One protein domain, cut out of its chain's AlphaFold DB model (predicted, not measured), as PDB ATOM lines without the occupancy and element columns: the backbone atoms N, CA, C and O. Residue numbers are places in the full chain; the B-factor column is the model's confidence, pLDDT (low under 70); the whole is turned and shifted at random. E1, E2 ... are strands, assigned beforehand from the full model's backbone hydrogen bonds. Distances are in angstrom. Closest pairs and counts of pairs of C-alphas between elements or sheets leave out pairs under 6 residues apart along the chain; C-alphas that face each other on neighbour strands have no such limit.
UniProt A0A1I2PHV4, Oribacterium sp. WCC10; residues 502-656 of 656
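Overview. This is residues 502 to 656 of the 656 residues of a protein of Oribacterium sp. WCC10 (UniProt A0A1I2PHV4). The model has two lobes: a closed barrel of eight antiparallel strands, E5 to E12, and at one side of it a smaller, looser lobe holding two strand hairpins, E1 with E2 and E3 with E4, and part of a long unnamed stretch. That stretch, residues 535 to 573, runs on from the smaller lobe to the barrel's first strand. The barrel is one meander, each strand the antiparallel neighbour of the one before, and is closed by a short pairing of E12 with E5. The printed part has 155 residues with twelve named strands, E1 to E12 in chain order, and no named helix; its class is all strand, though under half of the residues, 71, are in named elements. It is compact, with a radius of gyration of the C-alphas of 15.0 A and spans of 43 by 34 by 25 A.

Arrangement. E1, residues 502 to 504, and E2, residues 510 to 513, form a hairpin, with N 503 and O 511 within hydrogen-bond range at 2.9 A. E3, residues 523 to 527, and E4, residues 530 to 534, form another, with N 525 and O 532 at 2.8 A. E2 and E3 are apart, but only just, at 8.1 A. Round the barrel run E5, residues 574 to 577, E6, 581 to 587, E7, 593 to 600, E8, 606 to 615, E9, 618 to 623, E10, 630 to 635, E11, 641 to 646, and E12, 649 to 655. Pairs within hydrogen-bond range are N 576 and O 583 for E5 and E6, N 584 and O 597 for E6 and E7, N 609 and O 596 for E7 and E8, N 610 and O 622 for E8 and E9, N 621 and O 631 for E9 and E10, and N 644 and O 651 for E11 and E12, each 2.8 A; for E10 and E11, N 632 and O 645 are 2.9 A apart. E12 pairs with E11 over residues 649 to 654 and with E5 over residues 654 to 655, where N 577 and O 654 are 2.8 A apart. E1 to E4 are apart from the barrel's strands.

Along the chain. E1 begins at C-alpha 502, (-31.086, -0.159, -13.136). E8 is the longest strand by residues, 26.4 A from first to last C-alpha; E7 measures 23.0 A, E12 19.2 A and E6 18.8 A. E12 ends at C-alpha 655, (-54.647, 24.866, -8.961).

Size, cuts and confidence. The C-alphas of Arg 516 and Lys 656 are the two farthest apart, 45.1 A. The printed part has no cut and ends at the chain's last residue. The link from E4 to E5, 39 residues, is long; in it residues 544 to 545 pair antiparallel with residues 551 to 552. The mean pLDDT of the printed part is 84.3; residues 588 to 594, 600 to 606, 624 to 625 and 627 to 628 are under 70.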
ATOM      1  N   TRP A 502     -30.010  -0.928 -12.513       93.94
ATOM      2  CA  TRP A 502     -31.086  -0.159 -13.136       93.94
ATOM      3  C   TRP A 502     -31.788  -0.991 -14.202       93.94
ATOM      4  O   TRP A 502     -31.118  -1.606 -15.033       93.94
ATOM      5  N   ASP A 503     -33.114  -0.917 -14.220       92.56
ATOM      6  CA  ASP A 503     -33.954  -1.484 -15.265       92.56
ATOM      7  C   ASP A 503     -34.662  -0.361 -16.031       92.56
ATOM      8  O   ASP A 503     -35.199   0.578 -15.439       92.56
ATOM      9  N   TYR A 504     -34.610  -0.432 -17.358       89.94
ATOM     10  CA  TYR A 504     -35.115   0.600 -18.259       89.94
ATOM     11  C   TYR A 504     -36.208  -0.007 -19.128       89.94
ATOM     12  O   TYR A 504     -35.929  -0.779 -20.051       89.94
ATOM     13  N   LEU A 505     -37.453   0.360 -18.843       84.69
ATOM     14  CA  LEU A 505     -38.609  -0.162 -19.553       84.69
ATOM     15  C   LEU A 505     -38.802   0.542 -20.903       84.69
ATOM     16  O   LEU A 505     -38.301   1.643 -21.149       84.69
ATOM     17  N   GLN A 506     -39.530  -0.112 -21.814       77.56
ATOM     18  CA  GLN A 506     -39.754   0.394 -23.179       77.56
ATOM     19  C   GLN A 506     -40.595   1.675 -23.225       77.56
ATOM     20  O   GLN A 506     -40.462   2.460 -24.162       77.56
ATOM     21  N   ASP A 507     -41.449   1.882 -22.227       75.25
ATOM     22  CA  ASP A 507     -42.265   3.086 -22.050       75.25
ATOM     23  C   ASP A 507     -41.471   4.273 -21.470       75.25
ATOM     24  O   ASP A 507     -41.973   5.397 -21.434       75.25
ATOM     25  N   GLY A 508     -40.208   4.053 -21.089       81.00
ATOM     26  CA  GLY A 508     -39.315   5.064 -20.535       81.00
ATOM     27  C   GLY A 508     -39.301   5.131 -19.006       81.00
ATOM     28  O   GLY A 508     -38.519   5.921 -18.464       81.00
ATOM     29  N   ALA A 509     -40.101   4.313 -18.312       88.50
ATOM     30  CA  ALA A 509     -39.999   4.168 -16.867       88.50
ATOM     31  C   ALA A 509     -38.643   3.551 -16.482       88.50
ATOM     32  O   ALA A 509     -38.071   2.721 -17.195       88.50
ATOM     33  N   VAL A 510     -38.100   4.001 -15.349       94.06
ATOM     34  CA  VAL A 510     -36.802   3.549 -14.835       94.06
ATOM     35  C   VAL A 510     -37.011   3.008 -13.434       94.06
ATOM     36  O   VAL A 510     -37.444   3.758 -12.561       94.06
ATOM     37  N   LEU A 511     -36.696   1.733 -13.234       95.12
ATOM     38  CA  LEU A 511     -36.816   1.025 -11.963       95.12
ATOM     39  C   LEU A 511     -35.424   0.618 -11.473       95.12
ATOM     40  O   LEU A 511     -34.432   0.698 -12.207       95.12
ATOM     41  N   TYR A 512     -35.336   0.166 -10.226       93.44
ATOM     42  CA  TYR A 512     -34.101  -0.370  -9.666       93.44
ATOM     43  C   TYR A 512     -34.358  -1.726  -9.021       93.44
ATOM     44  O   TYR A 512     -35.181  -1.834  -8.114       93.44
ATOM     45  N   MET A 513     -33.639  -2.747  -9.478       89.12
ATOM     46  CA  MET A 513     -33.721  -4.101  -8.942       89.12
ATOM     47  C   MET A 513     -32.570  -4.328  -7.963       89.12
ATOM     48  O   MET A 513     -31.403  -4.104  -8.294       89.12
ATOM     49  N   ASP A 514     -32.882  -4.752  -6.742       82.50
ATOM     50  CA  ASP A 514     -31.878  -5.011  -5.719       82.50
ATOM     51  C   ASP A 514     -31.091  -6.313  -5.982       82.50
ATOM     52  O   ASP A 514     -31.390  -7.104  -6.876       82.50
ATOM     53  N   SER A 515     -30.059  -6.566  -5.174       76.00
ATOM     54  CA  SER A 515     -29.220  -7.774  -5.308       76.00
ATOM     55  C   SER A 515     -29.952  -9.112  -5.090       76.00
ATOM     56  O   SER A 515     -29.379 -10.169  -5.360       76.00
ATOM     57  N   ARG A 516     -31.188  -9.088  -4.574       74.81
ATOM     58  CA  ARG A 516     -32.046 -10.265  -4.378       74.81
ATOM     59  C   ARG A 516     -32.983 -10.492  -5.566       74.81
ATOM     60  O   ARG A 516     -33.585 -11.560  -5.629       74.81
ATOM     61  N   GLY A 517     -33.043  -9.551  -6.509       74.50
ATOM     62  CA  GLY A 517     -33.908  -9.616  -7.682       74.50
ATOM     63  C   GLY A 517     -35.287  -8.986  -7.475       74.50
ATOM     64  O   GLY A 517     -36.179  -9.272  -8.262       74.50
ATOM     65  N   GLU A 518     -35.470  -8.165  -6.437       84.56
ATOM     66  CA  GLU A 518     -36.741  -7.484  -6.147       84.56
ATOM     67  C   GLU A 518     -36.661  -6.007  -6.559       84.56
ATOM     68  O   GLU A 518     -35.619  -5.369  -6.371       84.56
ATOM     69  N   TYR A 519     -37.749  -5.444  -7.093       90.94
ATOM     70  CA  TYR A 519     -37.808  -4.013  -7.396       90.94
ATOM     71  C   TYR A 519     -37.953  -3.183  -6.119       90.94
ATOM     72  O   TYR A 519     -38.660  -3.540  -5.175       90.94
ATOM     73  N   VAL A 520     -37.218  -2.075  -6.069       85.62
ATOM     74  CA  VAL A 520     -37.180  -1.184  -4.910       85.62
ATOM     75  C   VAL A 520     -38.320  -0.170  -4.994       85.62
ATOM     76  O   VAL A 520     -38.377   0.607  -5.942       85.62
ATOM     77  N   SER A 521     -39.165  -0.122  -3.964       92.50
ATOM     78  CA  SER A 521     -40.213   0.889  -3.768       92.50
ATOM     79  C   SER A 521     -39.974   1.714  -2.503       92.50
ATOM     80  O   SER A 521     -39.512   1.193  -1.488       92.50
ATOM     81  N   ASP A 522     -40.305   3.005  -2.579       91.94
ATOM     82  CA  ASP A 522     -40.280   3.974  -1.471       91.94
ATOM     83  C   ASP A 522     -38.962   3.973  -0.662       91.94
ATOM     84  O   ASP A 522     -38.942   3.944   0.571       91.94
ATOM     85  N   GLN A 523     -37.823   3.948  -1.367       91.94
ATOM     86  CA  GLN A 523     -36.503   3.763  -0.753       91.94
ATOM     87  C   GLN A 523     -35.376   4.460  -1.531       91.94
ATOM     88  O   GLN A 523     -35.423   4.627  -2.752       91.94
ATOM     89  N   TRP A 524     -34.322   4.838  -0.804       94.94
ATOM     90  CA  TRP A 524     -33.096   5.398  -1.365       94.94
ATOM     91  C   TRP A 524     -32.172   4.315  -1.917       94.94
ATOM     92  O   TRP A 524     -31.899   3.322  -1.253       94.94
ATOM     93  N   VAL A 525     -31.586   4.543  -3.087       89.62
ATOM     94  CA  VAL A 525     -30.548   3.674  -3.653       89.62
ATOM     95  C   VAL A 525     -29.261   4.452  -3.868       89.62
ATOM     96  O   VAL A 525     -29.267   5.597  -4.326       89.62
ATOM     97  N   GLU A 526     -28.138   3.814  -3.557       92.12
ATOM     98  CA  GLU A 526     -26.811   4.326  -3.868       92.12
ATOM     99  C   GLU A 526     -26.260   3.571  -5.071       92.12
ATOM    100  O   GLU A 526     -26.171   2.342  -5.090       92.12
ATOM    101  N   TYR A 527     -25.892   4.334  -6.095       84.31
ATOM    102  CA  TYR A 527     -25.325   3.807  -7.319       84.31
ATOM    103  C   TYR A 527     -24.145   4.672  -7.762       84.31
ATOM    104  O   TYR A 527     -24.302   5.821  -8.182       84.31
ATOM    105  N   LYS A 528     -22.938   4.097  -7.699       82.88
ATOM    106  CA  LYS A 528     -21.674   4.727  -8.131       82.88
ATOM    107  C   LYS A 528     -21.389   6.068  -7.431       82.88
ATOM    108  O   LYS A 528     -20.943   7.029  -8.061       82.88
ATOM    109  N   GLY A 529     -21.622   6.131  -6.125       80.94
ATOM    110  CA  GLY A 529     -21.381   7.287  -5.260       80.94
ATOM    111  C   GLY A 529     -22.445   8.382  -5.358       80.94
ATOM    112  O   GLY A 529     -22.226   9.492  -4.863       80.94
ATOM    113  N   LYS A 530     -23.570   8.100  -6.018       87.25
ATOM    114  CA  LYS A 530     -24.730   8.987  -6.135       87.25
ATOM    115  C   LYS A 530     -25.950   8.325  -5.514       87.25
ATOM    116  O   LYS A 530     -26.037   7.104  -5.494       87.25
ATOM    117  N   TYR A 531     -26.878   9.148  -5.048       94.62
ATOM    118  CA  TYR A 531     -28.074   8.714  -4.335       94.62
ATOM    119  C   TYR A 531     -29.308   9.074  -5.145       94.62
ATOM    120  O   TYR A 531     -29.381  10.185  -5.672       94.62
ATOM    121  N   TYR A 532     -30.247   8.143  -5.233       96.00
ATOM    122  CA  TYR A 532     -31.479   8.247  -6.005       96.00
ATOM    123  C   TYR A 532     -32.641   7.732  -5.166       96.00
ATOM    124  O   TYR A 532     -32.421   6.964  -4.233       96.00
ATOM    125  N   TYR A 533     -33.864   8.127  -5.504       97.12
ATOM    126  CA  TYR A 533     -35.055   7.702  -4.779       97.12
ATOM    127  C   TYR A 533     -36.040   7.009  -5.715       97.12
ATOM    128  O   TYR A 533     -36.376   7.564  -6.766       97.12
ATOM    129  N   LEU A 534     -36.489   5.816  -5.333       96.50
ATOM    130  CA  LEU A 534     -37.561   5.108  -6.023       96.50
ATOM    131  C   LEU A 534     -38.869   5.406  -5.299       96.50
ATOM    132  O   LEU A 534     -38.942   5.328  -4.074       96.50
ATOM    133  N   GLY A 535     -39.877   5.795  -6.070       93.44
ATOM    134  CA  GLY A 535     -41.195   6.160  -5.586       93.44
ATOM    135  C   GLY A 535     -41.989   4.974  -5.039       93.44
ATOM    136  O   GLY A 535     -41.545   3.824  -5.102       93.44
ATOM    137  N   PRO A 536     -43.190   5.241  -4.508       90.62
ATOM    138  CA  PRO A 536     -44.093   4.201  -4.024       90.62
ATOM    139  C   PRO A 536     -44.598   3.270  -5.141       90.62
ATOM    140  O   PRO A 536     -45.085   2.191  -4.828       90.62
ATOM    141  N   ASP A 537     -44.464   3.673  -6.405       91.81
ATOM    142  CA  ASP A 537     -44.774   2.901  -7.616       91.81
ATOM    143  C   ASP A 537     -43.529   2.250  -8.252       91.81
ATOM    144  O   ASP A 537     -43.543   1.919  -9.432       91.81
ATOM    145  N   GLU A 538     -42.430   2.132  -7.496       94.94
ATOM    146  CA  GLU A 538     -41.143   1.539  -7.914       94.94
ATOM    147  C   GLU A 538     -40.357   2.342  -8.962       94.94
ATOM    148  O   GLU A 538     -39.238   1.966  -9.329       94.94
ATOM    149  N   THR A 539     -40.879   3.484  -9.417       96.12
ATOM    150  CA  THR A 539     -40.233   4.274 -10.469       96.12
ATOM    151  C   THR A 539     -39.308   5.361  -9.921       96.12
ATOM    152  O   THR A 539     -39.507   5.925  -8.844       96.12
ATOM    153  N   LEU A 540     -38.248   5.676 -10.666       96.88
ATOM    154  CA  LEU A 540     -37.279   6.711 -10.309       96.88
ATOM    155  C   LEU A 540     -37.929   8.098 -10.248       96.88
ATOM    156  O   LEU A 540     -38.377   8.633 -11.263       96.88
ATOM    157  N   ILE A 541     -37.851   8.733  -9.079       97.25
ATOM    158  CA  ILE A 541     -38.325  10.102  -8.874       97.25
ATOM    159  C   ILE A 541     -37.335  11.113  -9.464       97.25
ATOM    160  O   ILE A 541     -36.132  11.058  -9.203       97.25
ATOM    161  N   LYS A 542     -37.849  12.079 -10.237       94.19
ATOM    162  CA  LYS A 542     -37.088  13.181 -10.854       94.19
ATOM    163  C   LYS A 542     -37.833  14.492 -10.659       94.19
ATOM    164  O   LYS A 542     -39.056  14.493 -10.677       94.19
ATOM    165  N   ASN A 543     -37.121  15.610 -10.515       95.50
ATOM    166  CA  ASN A 543     -37.724  16.944 -10.347       95.50
ATOM    167  C   ASN A 543     -38.848  16.997  -9.289       95.50
ATOM    168  O   ASN A 543     -39.850  17.692  -9.470       95.50
ATOM    169  N   ASN A 544     -38.712  16.237  -8.205       97.31
ATOM    170  CA  ASN A 544     -39.699  16.160  -7.133       97.31
ATOM    171  C   ASN A 544     -39.003  15.863  -5.795       97.31
ATOM    172  O   ASN A 544     -37.792  15.623  -5.752       97.31
ATOM    173  N   TYR A 545     -39.759  15.898  -4.700       95.12
ATOM    174  CA  TYR A 545     -39.273  15.516  -3.376       95.12
ATOM    175  C   TYR A 545     -39.475  14.019  -3.112       95.12
ATOM    176  O   TYR A 545     -40.464  13.444  -3.552       95.12
ATOM    177  N   SER A 546     -38.569  13.400  -2.358       95.31
ATOM    178  CA  SER A 546     -38.798  12.107  -1.702       95.31
ATOM    179  C   SER A 546     -39.796  12.246  -0.543       95.31
ATOM    180  O   SER A 546     -40.054  13.357  -0.067       95.31
ATOM    181  N   THR A 547     -40.328  11.129  -0.035       91.25
ATOM    182  CA  THR A 547     -41.280  11.124   1.099       91.25
ATOM    183  C   THR A 547     -40.686  11.695   2.387       91.25
ATOM    184  O   THR A 547     -41.395  12.277   3.203       91.25
ATOM    185  N   ASP A 548     -39.364  11.619   2.544       88.31
ATOM    186  CA  ASP A 548     -38.612  12.203   3.655       88.31
ATOM    187  C   ASP A 548     -38.098  13.633   3.383       88.31
ATOM    188  O   ASP A 548     -37.421  14.213   4.241       88.31
ATOM    189  N   GLY A 549     -38.457  14.239   2.245       89.69
ATOM    190  CA  GLY A 549     -38.322  15.674   1.984       89.69
ATOM    191  C   GLY A 549     -37.007  16.131   1.343       89.69
ATOM    192  O   GLY A 549     -36.683  17.319   1.425       89.69
ATOM    193  N   TYR A 550     -36.227  15.253   0.713       93.88
ATOM    194  CA  TYR A 550     -35.061  15.659  -0.085       93.88
ATOM    195  C   TYR A 550     -35.434  15.840  -1.555       93.88
ATOM    196  O   TYR A 550     -36.323  15.176  -2.068       93.88
ATOM    197  N   TRP A 551     -34.748  16.749  -2.245       94.81
ATOM    198  CA  TRP A 551     -35.022  17.048  -3.649       94.81
ATOM    199  C   TRP A 551     -34.194  16.181  -4.598       94.81
ATOM    200  O   TRP A 551     -32.969  16.085  -4.449       94.81
ATOM    201  N   LEU A 552     -34.860  15.624  -5.607       96.69
ATOM    202  CA  LEU A 552     -34.256  14.893  -6.713       96.69
ATOM    203  C   LEU A 552     -34.205  15.805  -7.942       96.69
ATOM    204  O   LEU A 552     -35.201  16.424  -8.313       96.69
ATOM    205  N   ASP A 553     -33.033  15.913  -8.566       92.31
ATOM    206  CA  ASP A 553     -32.836  16.746  -9.753       92.31
ATOM    207  C   ASP A 553     -33.461  16.136 -11.026       92.31
ATOM    208  O   ASP A 553     -34.159  15.121 -10.990       92.31
ATOM    209  N   GLU A 554     -33.215  16.765 -12.177       90.94
ATOM    210  CA  GLU A 554     -33.735  16.324 -13.479       90.94
ATOM    211  C   GLU A 554     -33.267  14.921 -13.895       90.94
ATOM    212  O   GLU A 554     -33.919  14.258 -14.700       90.94
ATOM    213  N   ASN A 555     -32.158  14.450 -13.321       87.44
ATOM    214  CA  ASN A 555     -31.608  13.118 -13.545       87.44
ATOM    215  C   ASN A 555     -32.030  12.128 -12.446       87.44
ATOM    216  O   ASN A 555     -31.602  10.973 -12.471       87.44
ATOM    217  N   GLY A 556     -32.835  12.574 -11.478       93.25
ATOM    218  CA  GLY A 556     -33.276  11.801 -10.318       93.25
ATOM    219  C   GLY A 556     -32.222  11.666  -9.222       93.25
ATOM    220  O   GLY A 556     -32.419  10.913  -8.272       93.25
ATOM    221  N   ALA A 557     -31.091  12.366  -9.340       92.56
ATOM    222  CA  ALA A 557     -30.050  12.326  -8.325       92.56
ATOM    223  C   ALA A 557     -30.389  13.287  -7.181       92.56
ATOM    224  O   ALA A 557     -30.887  14.394  -7.399       92.56
ATOM    225  N   TRP A 558     -30.066  12.896  -5.949       95.12
ATOM    226  CA  TRP A 558     -30.207  13.769  -4.793       95.12
ATOM    227  C   TRP A 558     -29.389  15.050  -4.968       95.12
ATOM    228  O   TRP A 558     -28.153  15.040  -5.041       95.12
ATOM    229  N   SER A 559     -30.091  16.180  -4.957       91.62
ATOM    230  CA  SER A 559     -29.479  17.495  -5.017       91.62
ATOM    231  C   SER A 559     -29.060  17.979  -3.630       91.62
ATOM    232  O   SER A 559     -29.853  18.523  -2.865       91.62
ATOM    233  N   LYS A 560     -27.766  17.858  -3.318       87.31
ATOM    234  CA  LYS A 560     -27.190  18.358  -2.052       87.31
ATOM    235  C   LYS A 560     -27.226  19.885  -1.909       87.31
ATOM    236  O   LYS A 560     -26.962  20.400  -0.825       87.31
ATOM    237  N   SER A 561     -27.488  20.618  -2.994       85.50
ATOM    238  CA  SER A 561     -27.606  22.082  -2.975       85.50
ATOM    239  C   SER A 561     -28.988  22.560  -2.528       85.50
ATOM    240  O   SER A 561     -29.114  23.709  -2.105       85.50
ATOM    241  N   VAL A 562     -30.004  21.694  -2.592       86.00
ATOM    242  CA  VAL A 562     -31.347  21.974  -2.088       86.00
ATOM    243  C   VAL A 562     -31.435  21.433  -0.660       86.00
ATOM    244  O   VAL A 562     -31.285  20.228  -0.452       86.00
ATOM    245  N   PRO A 563     -31.639  22.297   0.353       85.00
ATOM    246  CA  PRO A 563     -31.819  21.836   1.720       85.00
ATOM    247  C   PRO A 563     -33.008  20.885   1.823       85.00
ATOM    248  O   PRO A 563     -34.020  21.083   1.149       85.00
ATOM    249  N   ARG A 564     -32.909  19.901   2.723       87.19
ATOM    250  CA  ARG A 564     -34.058  19.073   3.089       87.19
ATOM    251  C   ARG A 564     -35.218  19.974   3.497       87.19
ATOM    252  O   ARG A 564     -35.057  20.905   4.294       87.19
ATOM    253  N   ARG A 565     -36.380  19.671   2.948       82.81
ATOM    254  CA  ARG A 565     -37.604  20.405   3.182       82.81
ATOM    255  C   ARG A 565     -38.066  20.231   4.626       82.81
ATOM    256  O   ARG A 565     -38.248  19.112   5.091       82.81
ATOM    257  N   ASN A 566     -38.252  21.337   5.343       77.19
ATOM    258  CA  ASN A 566     -38.735  21.334   6.732       77.19
ATOM    259  C   ASN A 566     -40.122  21.981   6.877       77.19
ATOM    260  O   ASN A 566     -40.710  21.913   7.954       77.19
ATOM    261  N   ASP A 567     -40.624  22.636   5.827       77.69
ATOM    262  CA  ASP A 567     -42.007  23.091   5.747       77.69
ATOM    263  C   ASP A 567     -42.926  21.940   5.321       77.69
ATOM    264  O   ASP A 567     -42.533  21.056   4.564       77.69
ATOM    265  N   ASP A 568     -44.161  21.973   5.817       81.06
ATOM    266  CA  ASP A 568     -45.202  20.991   5.513       81.06
ATOM    267  C   ASP A 568     -46.426  21.711   4.922       81.06
ATOM    268  O   ASP A 568     -47.436  21.903   5.607       81.06
ATOM    269  N   PRO A 569     -46.315  22.275   3.701       82.62
ATOM    270  CA  PRO A 569     -47.420  23.009   3.109       82.62
ATOM    271  C   PRO A 569     -48.586  22.076   2.821       82.62
ATOM    272  O   PRO A 569     -48.462  21.090   2.097       82.62
ATOM    273  N   ALA A 570     -49.741  22.445   3.366       81.69
ATOM    274  CA  ALA A 570     -50.965  21.691   3.189       81.69
ATOM    275  C   ALA A 570     -51.426  21.724   1.727       81.69
ATOM    276  O   ALA A 570     -51.514  22.792   1.104       81.69
ATOM    277  N   LEU A 571     -51.803  20.552   1.223       83.88
ATOM    278  CA  LEU A 571     -52.571  20.435  -0.005       83.88
ATOM    279  C   LEU A 571     -53.909  21.178   0.156       83.88
ATOM    280  O   LEU A 571     -54.454  21.288   1.255       83.88
ATOM    281  N   LYS A 572     -54.442  21.738  -0.929       87.31
ATOM    282  CA  LYS A 572     -55.740  22.433  -0.914       87.31
ATOM    283  C   LYS A 572     -56.760  21.693  -1.752       87.31
ATOM    284  O   LYS A 572     -56.409  21.154  -2.797       87.31
ATOM    285  N   ASN A 573     -58.020  21.776  -1.337       86.69
ATOM    286  CA  ASN A 573     -59.148  21.343  -2.153       86.69
ATOM    287  C   ASN A 573     -59.208  22.145  -3.452       86.69
ATOM    288  O   ASN A 573     -59.039  23.365  -3.438       86.69
ATOM    289  N   GLY A 574     -59.505  21.465  -4.554       87.38
ATOM    290  CA  GLY A 574     -59.644  22.081  -5.868       87.38
ATOM    291  C   GLY A 574     -59.065  21.214  -6.975       87.38
ATOM    292  O   GLY A 574     -58.686  20.071  -6.745       87.38
ATOM    293  N   SER A 575     -59.053  21.740  -8.197       92.00
ATOM    294  CA  SER A 575     -58.566  21.007  -9.371       92.00
ATOM    295  C   SER A 575     -57.186  21.512  -9.766       92.00
ATOM    296  O   SER A 575     -57.044  22.667 -10.161       92.00
ATOM    297  N   TYR A 576     -56.178  20.652  -9.665       92.94
ATOM    298  CA  TYR A 576     -54.833  20.905 -10.160       92.94
ATOM    299  C   TYR A 576     -54.744  20.366 -11.578       92.94
ATOM    300  O   TYR A 576     -54.927  19.177 -11.805       92.94
ATOM    301  N   VAL A 577     -54.489  21.243 -12.538       91.19
ATOM    302  CA  VAL A 577     -54.454  20.889 -13.957       91.19
ATOM    303  C   VAL A 577     -53.020  20.977 -14.450       91.19
ATOM    304  O   VAL A 577     -52.421  22.056 -14.397       91.19
ATOM    305  N   GLY A 578     -52.480  19.851 -14.895       86.81
ATOM    306  CA  GLY A 578     -51.214  19.758 -15.609       86.81
ATOM    307  C   GLY A 578     -51.428  19.606 -17.118       86.81
ATOM    308  O   GLY A 578     -52.480  19.978 -17.647       86.81
ATOM    309  N   ASN A 579     -50.410  19.130 -17.835       83.25
ATOM    310  CA  ASN A 579     -50.473  18.994 -19.287       83.25
ATOM    311  C   ASN A 579     -51.235  17.727 -19.682       83.25
ATOM    312  O   ASN A 579     -52.121  17.792 -20.537       83.25
ATOM    313  N   VAL A 580     -50.910  16.596 -19.053       75.12
ATOM    314  CA  VAL A 580     -51.539  15.298 -19.350       75.12
ATOM    315  C   VAL A 580     -52.590  14.896 -18.320       75.12
ATOM    316  O   VAL A 580     -53.470  14.094 -18.632       75.12
ATOM    317  N   SER A 581     -52.540  15.488 -17.123       83.06
ATOM    318  CA  SER A 581     -53.370  15.085 -15.991       83.06
ATOM    319  C   SER A 581     -54.169  16.227 -15.369       83.06
ATOM    320  O   SER A 581     -53.787  17.398 -15.396       83.06
ATOM    321  N   THR A 582     -55.317  15.892 -14.792       88.44
ATOM    322  CA  THR A 582     -56.060  16.756 -13.876       88.44
ATOM    323  C   THR A 582     -56.325  15.999 -12.588       88.44
ATOM    324  O   THR A 582     -56.931  14.938 -12.617       88.44
ATOM    325  N   TRP A 583     -55.904  16.574 -11.466       91.44
ATOM    326  CA  TRP A 583     -56.075  16.023 -10.129       91.44
ATOM    327  C   TRP A 583     -57.064  16.872  -9.342       91.44
ATOM    328  O   TRP A 583     -56.772  18.009  -8.959       91.44
ATOM    329  N   LYS A 584     -58.257  16.339  -9.100       91.00
ATOM    330  CA  LYS A 584     -59.272  16.992  -8.277       91.00
ATOM    331  C   LYS A 584     -59.148  16.513  -6.841       91.00
ATOM    332  O   LYS A 584     -59.523  15.395  -6.516       91.00
ATOM    333  N   ILE A 585     -58.654  17.388  -5.977       90.19
ATOM    334  CA  ILE A 585     -58.381  17.085  -4.577       90.19
ATOM    335  C   ILE A 585     -59.577  17.446  -3.701       90.19
ATOM    336  O   ILE A 585     -60.090  18.573  -3.747       90.19
ATOM    337  N   LYS A 586     -59.960  16.504  -2.838       80.00
ATOM    338  CA  LYS A 586     -60.944  16.681  -1.771       80.00
ATOM    339  C   LYS A 586     -60.414  16.097  -0.460       80.00
ATOM    340  O   LYS A 586     -60.532  14.910  -0.184       80.00
ATOM    341  N   LEU A 587     -59.852  16.958   0.373       71.88
ATOM    342  CA  LEU A 587     -59.421  16.656   1.732       71.88
ATOM    343  C   LEU A 587     -60.621  16.502   2.671       71.88
ATOM    344  O   LEU A 587     -61.595  17.257   2.582       71.88
ATOM    345  N   GLN A 588     -60.527  15.542   3.588       61.31
ATOM    346  CA  GLN A 588     -61.499  15.326   4.657       61.31
ATOM    347  C   GLN A 588     -61.111  16.128   5.917       61.31
ATOM    348  O   GLN A 588     -59.981  16.601   6.062       61.31
ATOM    349  N   SER A 589     -62.066  16.337   6.830       38.44
ATOM    350  CA  SER A 589     -61.901  17.170   8.032       38.44
ATOM    351  C   SER A 589     -60.793  16.632   8.953       38.44
ATOM    352  O   SER A 589     -61.021  15.684   9.696       38.44
ATOM    353  N   GLY A 590     -59.601  17.242   8.918       48.31
ATOM    354  CA  GLY A 590     -58.426  16.805   9.693       48.31
ATOM    355  C   GLY A 590     -57.066  16.916   8.980       48.31
ATOM    356  O   GLY A 590     -56.045  16.674   9.612       48.31
ATOM    357  N   ASN A 591     -57.029  17.319   7.701       46.78
ATOM    358  CA  ASN A 591     -55.839  17.625   6.871       46.78
ATOM    359  C   ASN A 591     -54.836  16.485   6.584       46.78
ATOM    360  O   ASN A 591     -53.976  16.678   5.725       46.78
ATOM    361  N   ALA A 592     -54.924  15.325   7.243       46.19
ATOM    362  CA  ALA A 592     -53.998  14.206   7.024       46.19
ATOM    363  C   ALA A 592     -54.399  13.268   5.867       46.19
ATOM    364  O   ALA A 592     -53.529  12.610   5.303       46.19
ATOM    365  N   TYR A 593     -55.689  13.246   5.502       55.38
ATOM    366  CA  TYR A 593     -56.254  12.319   4.518       55.38
ATOM    367  C   TYR A 593     -57.233  13.012   3.563       55.38
ATOM    368  O   TYR A 593     -57.909  13.988   3.919       55.38
ATOM    369  N   GLY A 594     -57.322  12.505   2.337       64.81
ATOM    370  CA  GLY A 594     -58.228  13.021   1.316       64.81
ATOM    371  C   GLY A 594     -58.442  12.047   0.170       64.81
ATOM    372  O   GLY A 594     -57.872  10.965   0.148       64.81
ATOM    373  N   LYS A 595     -59.266  12.452  -0.787       81.00
ATOM    374  CA  LYS A 595     -59.423  11.766  -2.067       81.00
ATOM    375  C   LYS A 595     -58.870  12.632  -3.188       81.00
ATOM    376  O   LYS A 595     -58.962  13.866  -3.117       81.00
ATOM    377  N   ALA A 596     -58.309  11.995  -4.202       80.75
ATOM    378  CA  ALA A 596     -57.955  12.639  -5.450       80.75
ATOM    379  C   ALA A 596     -58.573  11.886  -6.620       80.75
ATOM    380  O   ALA A 596     -58.287  10.713  -6.810       80.75
ATOM    381  N   THR A 597     -59.344  12.593  -7.436       84.19
ATOM    382  CA  THR A 597     -59.753  12.080  -8.741       84.19
ATOM    383  C   THR A 597     -58.697  12.485  -9.756       84.19
ATOM    384  O   THR A 597     -58.503  13.681 -10.001       84.19
ATOM    385  N   PHE A 598     -58.024  11.516 -10.354       81.19
ATOM    386  CA  PHE A 598     -57.189  11.712 -11.529       81.19
ATOM    387  C   PHE A 598     -58.052  11.688 -12.787       81.19
ATOM    388  O   PHE A 598     -59.058  10.985 -12.866       81.19
ATOM    389  N   SER A 599     -57.701  12.488 -13.789       78.38
ATOM    390  CA  SER A 599     -58.326  12.429 -15.106       78.38
ATOM    391  C   SER A 599     -57.331  12.778 -16.201       78.38
ATOM    392  O   SER A 599     -56.658  13.811 -16.118       78.38
ATOM    393  N   TYR A 600     -57.288  11.980 -17.267       65.94
ATOM    394  CA  TYR A 600     -56.482  12.308 -18.443       65.94
ATOM    395  C   TYR A 600     -57.116  13.462 -19.219       65.94
ATOM    396  O   TYR A 600     -58.268  13.383 -19.654       65.94
ATOM    397  N   THR A 601     -56.343  14.518 -19.477       56.97
ATOM    398  CA  THR A 601     -56.823  15.733 -20.165       56.97
ATOM    399  C   THR A 601     -57.247  15.491 -21.618       56.97
ATOM    400  O   THR A 601     -57.953  16.320 -22.190       56.97
ATOM    401  N   SER A 602     -56.826  14.369 -22.214       40.66
ATOM    402  CA  SER A 602     -56.955  14.093 -23.654       40.66
ATOM    403  C   SER A 602     -57.964  12.990 -24.017       40.66
ATOM    404  O   SER A 602     -58.490  13.018 -25.125       40.66
ATOM    405  N   PHE A 603     -58.243  12.036 -23.115       39.47
ATOM    406  CA  PHE A 603     -59.026  10.820 -23.426       39.47
ATOM    407  C   PHE A 603     -60.086  10.444 -22.372       39.47
ATOM    408  O   PHE A 603     -60.785   9.454 -22.547       39.47
ATOM    409  N   GLY A 604     -60.260  11.241 -21.309       47.34
ATOM    410  CA  GLY A 604     -61.464  11.203 -20.463       47.34
ATOM    411  C   GLY A 604     -61.547  10.114 -19.384       47.34
ATOM    412  O   GLY A 604     -62.514  10.133 -18.628       47.34
ATOM    413  N   GLY A 605     -60.554   9.226 -19.263       52.28
ATOM    414  CA  GLY A 605     -60.472   8.249 -18.167       52.28
ATOM    415  C   GLY A 605     -60.340   8.927 -16.802       52.28
ATOM    416  O   GLY A 605     -59.714   9.991 -16.707       52.28
ATOM    417  N   LYS A 606     -60.946   8.329 -15.770       65.81
ATOM    418  CA  LYS A 606     -60.895   8.799 -14.383       65.81
ATOM    419  C   LYS A 606     -60.522   7.658 -13.453       65.81
ATOM    420  O   LYS A 606     -61.013   6.553 -13.634       65.81
ATOM    421  N   GLU A 607     -59.712   7.968 -12.459       76.75
ATOM    422  CA  GLU A 607     -59.270   7.035 -11.422       76.75
ATOM    423  C   GLU A 607     -59.364   7.752 -10.073       76.75
ATOM    424  O   GLU A 607     -59.108   8.960  -9.990       76.75
ATOM    425  N   GLU A 608     -59.746   7.036  -9.022       82.12
ATOM    426  CA  GLU A 608     -59.849   7.582  -7.669       82.12
ATOM    427  C   GLU A 608     -58.690   7.093  -6.806       82.12
ATOM    428  O   GLU A 608     -58.283   5.935  -6.854       82.12
ATOM    429  N   TYR A 609     -58.155   8.008  -6.005       84.56
ATOM    430  CA  TYR A 609     -57.024   7.743  -5.135       84.56
ATOM    431  C   TYR A 609     -57.329   8.166  -3.709       84.56
ATOM    432  O   TYR A 609     -57.819   9.273  -3.455       84.56
ATOM    433  N   THR A 610     -56.912   7.341  -2.758       84.19
ATOM    434  CA  THR A 610     -56.747   7.740  -1.364       84.19
ATOM    435  C   THR A 610     -55.434   8.491  -1.192       84.19
ATOM    436  O   THR A 610     -54.368   7.995  -1.546       84.19
ATOM    437  N   LEU A 611     -55.510   9.694  -0.626       81.62
ATOM    438  CA  LEU A 611     -54.363  10.522  -0.279       81.62
ATOM    439  C   LEU A 611     -53.994  10.338   1.187       81.62
ATOM    440  O   LEU A 611     -54.819  10.595   2.068       81.62
ATOM    441  N   GLU A 612     -52.730  10.027   1.434       83.88
ATOM    442  CA  GLU A 612     -52.117  10.008   2.757       83.88
ATOM    443  C   GLU A 612     -50.963  11.014   2.810       83.88
ATOM    444  O   GLU A 612     -50.096  11.033   1.935       83.88
ATOM    445  N   SER A 613     -50.944  11.876   3.829       83.06
ATOM    446  CA  SER A 613     -49.816  12.782   4.059       83.06
ATOM    447  C   SER A 613     -48.662  12.061   4.751       83.06
ATOM    448  O   SER A 613     -48.821  11.549   5.858       83.06
ATOM    449  N   VAL A 614     -47.470  12.133   4.158       82.06
ATOM    450  CA  VAL A 614     -46.225  11.619   4.761       82.06
ATOM    451  C   VAL A 614     -45.381  12.729   5.408       82.06
ATOM    452  O   VAL A 614     -44.310  12.478   5.961       82.06
ATOM    453  N   GLY A 615     -45.897  13.963   5.420       81.88
ATOM    454  CA  GLY A 615     -45.201  15.169   5.873       81.88
ATOM    455  C   GLY A 615     -44.360  15.818   4.770       81.88
ATOM    456  O   GLY A 615     -44.349  15.369   3.629       81.88
ATOM    457  N   HIS A 616     -43.659  16.910   5.094       86.19
ATOM    458  CA  HIS A 616     -42.835  17.676   4.139       86.19
ATOM    459  C   HIS A 616     -43.623  18.241   2.934       86.19
ATOM    460  O   HIS A 616     -43.066  18.517   1.869       86.19
ATOM    461  N   GLY A 617     -44.940  18.405   3.067       86.06
ATOM    462  CA  GLY A 617     -45.842  18.756   1.976       86.06
ATOM    463  C   GLY A 617     -45.902  17.678   0.900       86.06
ATOM    464  O   GLY A 617     -46.160  18.013  -0.256       86.06
ATOM    465  N   VAL A 618     -45.598  16.427   1.255       91.44
ATOM    466  CA  VAL A 618     -45.641  15.259   0.378       91.44
ATOM    467  C   VAL A 618     -46.826  14.375   0.762       91.44
ATOM    468  O   VAL A 618     -47.162  14.206   1.939       91.44
ATOM    469  N   TYR A 619     -47.475  13.832  -0.261       90.50
ATOM    470  CA  TYR A 619     -48.617  12.941  -0.167       90.50
ATOM    471  C   TYR A 619     -48.383  11.730  -1.063       90.50
ATOM    472  O   TYR A 619     -47.838  11.863  -2.160       90.50
ATOM    473  N   ILE A 620     -48.822  10.565  -0.605       90.38
ATOM    474  CA  ILE A 620     -48.928   9.369  -1.433       90.38
ATOM    475  C   ILE A 620     -50.395   9.226  -1.818       90.38
ATOM    476  O   ILE A 620     -51.272   9.220  -0.956       90.38
ATOM    477  N   ALA A 621     -50.650   9.147  -3.117       89.19
ATOM    478  CA  ALA A 621     -51.941   8.793  -3.670       89.19
ATOM    479  C   ALA A 621     -51.904   7.305  -4.010       89.19
ATOM    480  O   ALA A 621     -51.089   6.895  -4.829       89.19
ATOM    481  N   THR A 622     -52.754   6.501  -3.384       87.19
ATOM    482  CA  THR A 622     -52.901   5.073  -3.700       87.19
ATOM    483  C   THR A 622     -54.233   4.881  -4.397       87.19
ATOM    484  O   THR A 622     -55.241   5.347  -3.865       87.19
ATOM    485  N   SER A 623     -54.229   4.265  -5.580       83.44
ATOM    486  CA  SER A 623     -55.459   3.973  -6.315       83.44
ATOM    487  C   SER A 623     -56.374   3.109  -5.453       83.44
ATOM    488  O   SER A 623     -55.924   2.172  -4.788       83.44
ATOM    489  N   ASP A 624     -57.653   3.470  -5.426       69.38
ATOM    490  CA  ASP A 624     -58.664   2.737  -4.668       69.38
ATOM    491  C   ASP A 624     -58.986   1.379  -5.321       69.38
ATOM    492  O   ASP A 624     -59.391   0.448  -4.624       69.38
ATOM    493  N   ASP A 625     -58.750   1.262  -6.632       61.19
ATOM    494  CA  ASP A 625     -59.037   0.070  -7.437       61.19
ATOM    495  C   ASP A 625     -57.837  -0.891  -7.505       61.19
ATOM    496  O   ASP A 625     -57.999  -2.112  -7.488       61.19
ATOM    497  N   GLU A 626     -56.616  -0.346  -7.548       70.75
ATOM    498  CA  GLU A 626     -55.370  -1.109  -7.671       70.75
ATOM    499  C   GLU A 626     -54.317  -0.579  -6.695       70.75
ATOM    500  O   GLU A 626     -53.625   0.397  -6.971       70.75
ATOM    501  N   SER A 627     -54.134  -1.244  -5.552       65.00
ATOM    502  CA  SER A 627     -53.231  -0.757  -4.496       65.00
ATOM    503  C   SER A 627     -51.767  -0.612  -4.918       65.00
ATOM    504  O   SER A 627     -51.018   0.100  -4.253       65.00
ATOM    505  N   ASP A 628     -51.354  -1.292  -5.987       68.00
ATOM    506  CA  ASP A 628     -50.001  -1.215  -6.546       68.00
ATOM    507  C   ASP A 628     -49.819   0.033  -7.428       68.00
ATOM    508  O   ASP A 628     -48.697   0.493  -7.640       68.00
ATOM    509  N   PHE A 629     -50.918   0.648  -7.876       77.12
ATOM    510  CA  PHE A 629     -50.890   1.884  -8.641       77.12
ATOM    511  C   PHE A 629     -50.876   3.089  -7.698       77.12
ATOM    512  O   PHE A 629     -51.873   3.447  -7.061       77.12
ATOM    513  N   LYS A 630     -49.706   3.720  -7.585       89.38
ATOM    514  CA  LYS A 630     -49.469   4.829  -6.659       89.38
ATOM    515  C   LYS A 630     -48.887   6.038  -7.374       89.38
ATOM    516  O   LYS A 630     -48.194   5.910  -8.375       89.38
ATOM    517  N   ALA A 631     -49.129   7.218  -6.822       92.25
ATOM    518  CA  ALA A 631     -48.472   8.447  -7.232       92.25
ATOM    519  C   ALA A 631     -47.876   9.158  -6.017       92.25
ATOM    520  O   ALA A 631     -48.486   9.228  -4.948       92.25
ATOM    521  N   LEU A 632     -46.692   9.738  -6.191       95.94
ATOM    522  CA  LEU A 632     -46.075  10.615  -5.203       95.94
ATOM    523  C   LEU A 632     -46.339  12.070  -5.575       95.94
ATOM    524  O   LEU A 632     -46.049  12.508  -6.687       95.94
ATOM    525  N   MET A 633     -46.859  12.844  -4.631       95.50
ATOM    526  CA  MET A 633     -47.266  14.226  -4.856       95.50
ATOM    527  C   MET A 633     -46.565  15.162  -3.885       95.50
ATOM    528  O   MET A 633     -46.631  14.942  -2.681       95.50
ATOM    529  N   SER A 634     -45.967  16.251  -4.367       95.31
ATOM    530  CA  SER A 634     -45.465  17.321  -3.500       95.31
ATOM    531  C   SER A 634     -46.139  18.656  -3.792       95.31
ATOM    532  O   SER A 634     -46.424  19.019  -4.933       95.31
ATOM    533  N   VAL A 635     -46.426  19.397  -2.728       93.12
ATOM    534  CA  VAL A 635     -47.141  20.672  -2.787       93.12
ATOM    535  C   VAL A 635     -46.139  21.815  -2.748       93.12
ATOM    536  O   VAL A 635     -45.249  21.823  -1.898       93.12
ATOM    537  N   SER A 636     -46.266  22.817  -3.617       91.56
ATOM    538  CA  SER A 636     -45.448  24.036  -3.547       91.56
ATOM    539  C   SER A 636     -45.711  24.817  -2.254       91.56
ATOM    540  O   SER A 636     -46.796  24.752  -1.684       91.56
ATOM    541  N   SER A 637     -44.752  25.620  -1.783       85.75
ATOM    542  CA  SER A 637     -44.914  26.360  -0.516       85.75
ATOM    543  C   SER A 637     -46.075  27.371  -0.516       85.75
ATOM    544  O   SER A 637     -46.575  27.727   0.547       85.75
ATOM    545  N   ASP A 638     -46.548  27.824  -1.683       84.62
ATOM    546  CA  ASP A 638     -47.754  28.660  -1.799       84.62
ATOM    547  C   ASP A 638     -49.066  27.848  -1.889       84.62
ATOM    548  O   ASP A 638     -50.166  28.419  -1.870       84.62
ATOM    549  N   GLY A 639     -48.965  26.518  -1.967       81.56
ATOM    550  CA  GLY A 639     -50.068  25.574  -2.105       81.56
ATOM    551  C   GLY A 639     -50.876  25.775  -3.381       81.56
ATOM    552  O   GLY A 639     -52.102  25.696  -3.324       81.56
ATOM    553  N   LYS A 640     -50.237  26.185  -4.482       89.25
ATOM    554  CA  LYS A 640     -50.892  26.392  -5.789       89.25
ATOM    555  C   LYS A 640     -50.409  25.439  -6.873       89.25
ATOM    556  O   LYS A 640     -51.081  25.324  -7.894       89.25
ATOM    557  N   THR A 641     -49.277  24.779  -6.666       93.81
ATOM    558  CA  THR A 641     -48.708  23.812  -7.605       93.81
ATOM    559  C   THR A 641     -48.573  22.470  -6.903       93.81
ATOM    560  O   THR A 641     -48.159  22.411  -5.746       93.81
ATOM    561  N   LEU A 642     -48.959  21.416  -7.609       95.62
ATOM    562  CA  LEU A 642     -48.853  20.026  -7.202       95.62
ATOM    563  C   LEU A 642     -47.928  19.325  -8.193       95.62
ATOM    564  O   LEU A 642     -48.279  19.204  -9.363       95.62
ATOM    565  N   THR A 643     -46.756  18.895  -7.747       96.88
ATOM    566  CA  THR A 643     -45.838  18.102  -8.567       96.88
ATOM    567  C   THR A 643     -46.132  16.629  -8.327       96.88
ATOM    568  O   THR A 643     -45.940  16.138  -7.217       96.88
ATOM    569  N   VAL A 644     -46.611  15.934  -9.353       95.88
ATOM    570  CA  VAL A 644     -47.041  14.532  -9.285       95.88
ATOM    571  C   VAL A 644     -46.035  13.662 -10.023       95.88
ATOM    572  O   VAL A 644     -45.593  14.027 -11.107       95.88
ATOM    573  N   SER A 645     -45.642  12.539  -9.431       95.62
ATOM    574  CA  SER A 645     -44.787  11.517 -10.037       95.62
ATOM    575  C   SER A 645     -45.494  10.169 -10.013       95.62
ATOM    576  O   SER A 645     -45.888   9.723  -8.938       95.62
ATOM    577  N   GLN A 646     -45.679   9.570 -11.187       91.00
ATOM    578  CA  GLN A 646     -46.374   8.299 -11.377       91.00
ATOM    579  C   GLN A 646     -45.947   7.661 -12.701       91.00
ATOM    580  O   GLN A 646     -45.794   8.368 -13.701       91.00
ATOM    581  N   ALA A 647     -45.769   6.342 -12.712       86.31
ATOM    582  CA  ALA A 647     -45.377   5.551 -13.875       86.31
ATOM    583  C   ALA A 647     -44.134   6.126 -14.589       86.31
ATOM    584  O   ALA A 647     -44.060   6.190 -15.816       86.31
ATOM    585  N   GLY A 648     -43.159   6.619 -13.815       84.62
ATOM    586  CA  GLY A 648     -41.917   7.204 -14.333       84.62
ATOM    587  C   GLY A 648     -42.048   8.607 -14.943       84.62
ATOM    588  O   GLY A 648     -41.057   9.143 -15.452       84.62
ATOM    589  N   ILE A 649     -43.231   9.225 -14.884       86.62
ATOM    590  CA  ILE A 649     -43.494  10.582 -15.372       86.62
ATOM    591  C   ILE A 649     -43.636  11.528 -14.183       86.62
ATOM    592  O   ILE A 649     -44.370  11.238 -13.244       86.62
ATOM    593  N   THR A 650     -42.994  12.697 -14.260       94.00
ATOM    594  CA  THR A 650     -43.200  13.795 -13.306       94.00
ATOM    595  C   THR A 650     -43.792  15.014 -14.002       94.00
ATOM    596  O   THR A 650     -43.245  15.500 -14.993       94.00
ATOM    597  N   GLU A 651     -44.884  15.545 -13.457       93.50
ATOM    598  CA  GLU A 651     -45.608  16.696 -13.997       93.50
ATOM    599  C   GLU A 651     -45.972  17.709 -12.904       93.50
ATOM    600  O   GLU A 651     -46.351  17.344 -11.794       93.50
ATOM    601  N   GLU A 652     -45.924  18.999 -13.242       95.81
ATOM    602  CA  GLU A 652     -46.497  20.066 -12.421       95.81
ATOM    603  C   GLU A 652     -47.949  20.361 -12.820       95.81
ATOM    604  O   GLU A 652     -48.243  20.747 -13.954       95.81
ATOM    605  N   CYS A 653     -48.852  20.278 -11.848       94.06
ATOM    606  CA  CYS A 653     -50.268  20.587 -11.979       94.06
ATOM    607  C   CYS A 653     -50.602  21.870 -11.205       94.06
ATOM    608  O   CYS A 653     -50.238  22.020 -10.039       94.06
ATOM    609  N   LYS A 654     -51.322  22.814 -11.820       94.75
ATOM    610  CA  LYS A 654     -51.648  24.115 -11.203       94.75
ATOM    611  C   LYS A 654     -53.098  24.183 -10.755       94.75
ATOM    612  O   LYS A 654     -53.996  23.860 -11.530       94.75
ATOM    613  N   LEU A 655     -53.320  24.655  -9.531       91.12
ATOM    614  CA  LEU A 655     -54.647  24.866  -8.961       91.12
ATOM    615  C   LEU A 655     -55.427  25.901  -9.786       91.12
ATOM    616  O   LEU A 655     -54.948  27.025  -9.976       91.12
ATOM    617  N   LYS A 656     -56.612  25.516 -10.264       83.88
ATOM    618  CA  LYS A 656     -57.547  26.381 -10.993       83.88
ATOM    619  C   LYS A 656     -58.658  26.936 -10.116       83.88
ATOM    620  O   LYS A 656     -59.150  26.193  -9.238       83.88
TER     621      LYS A 656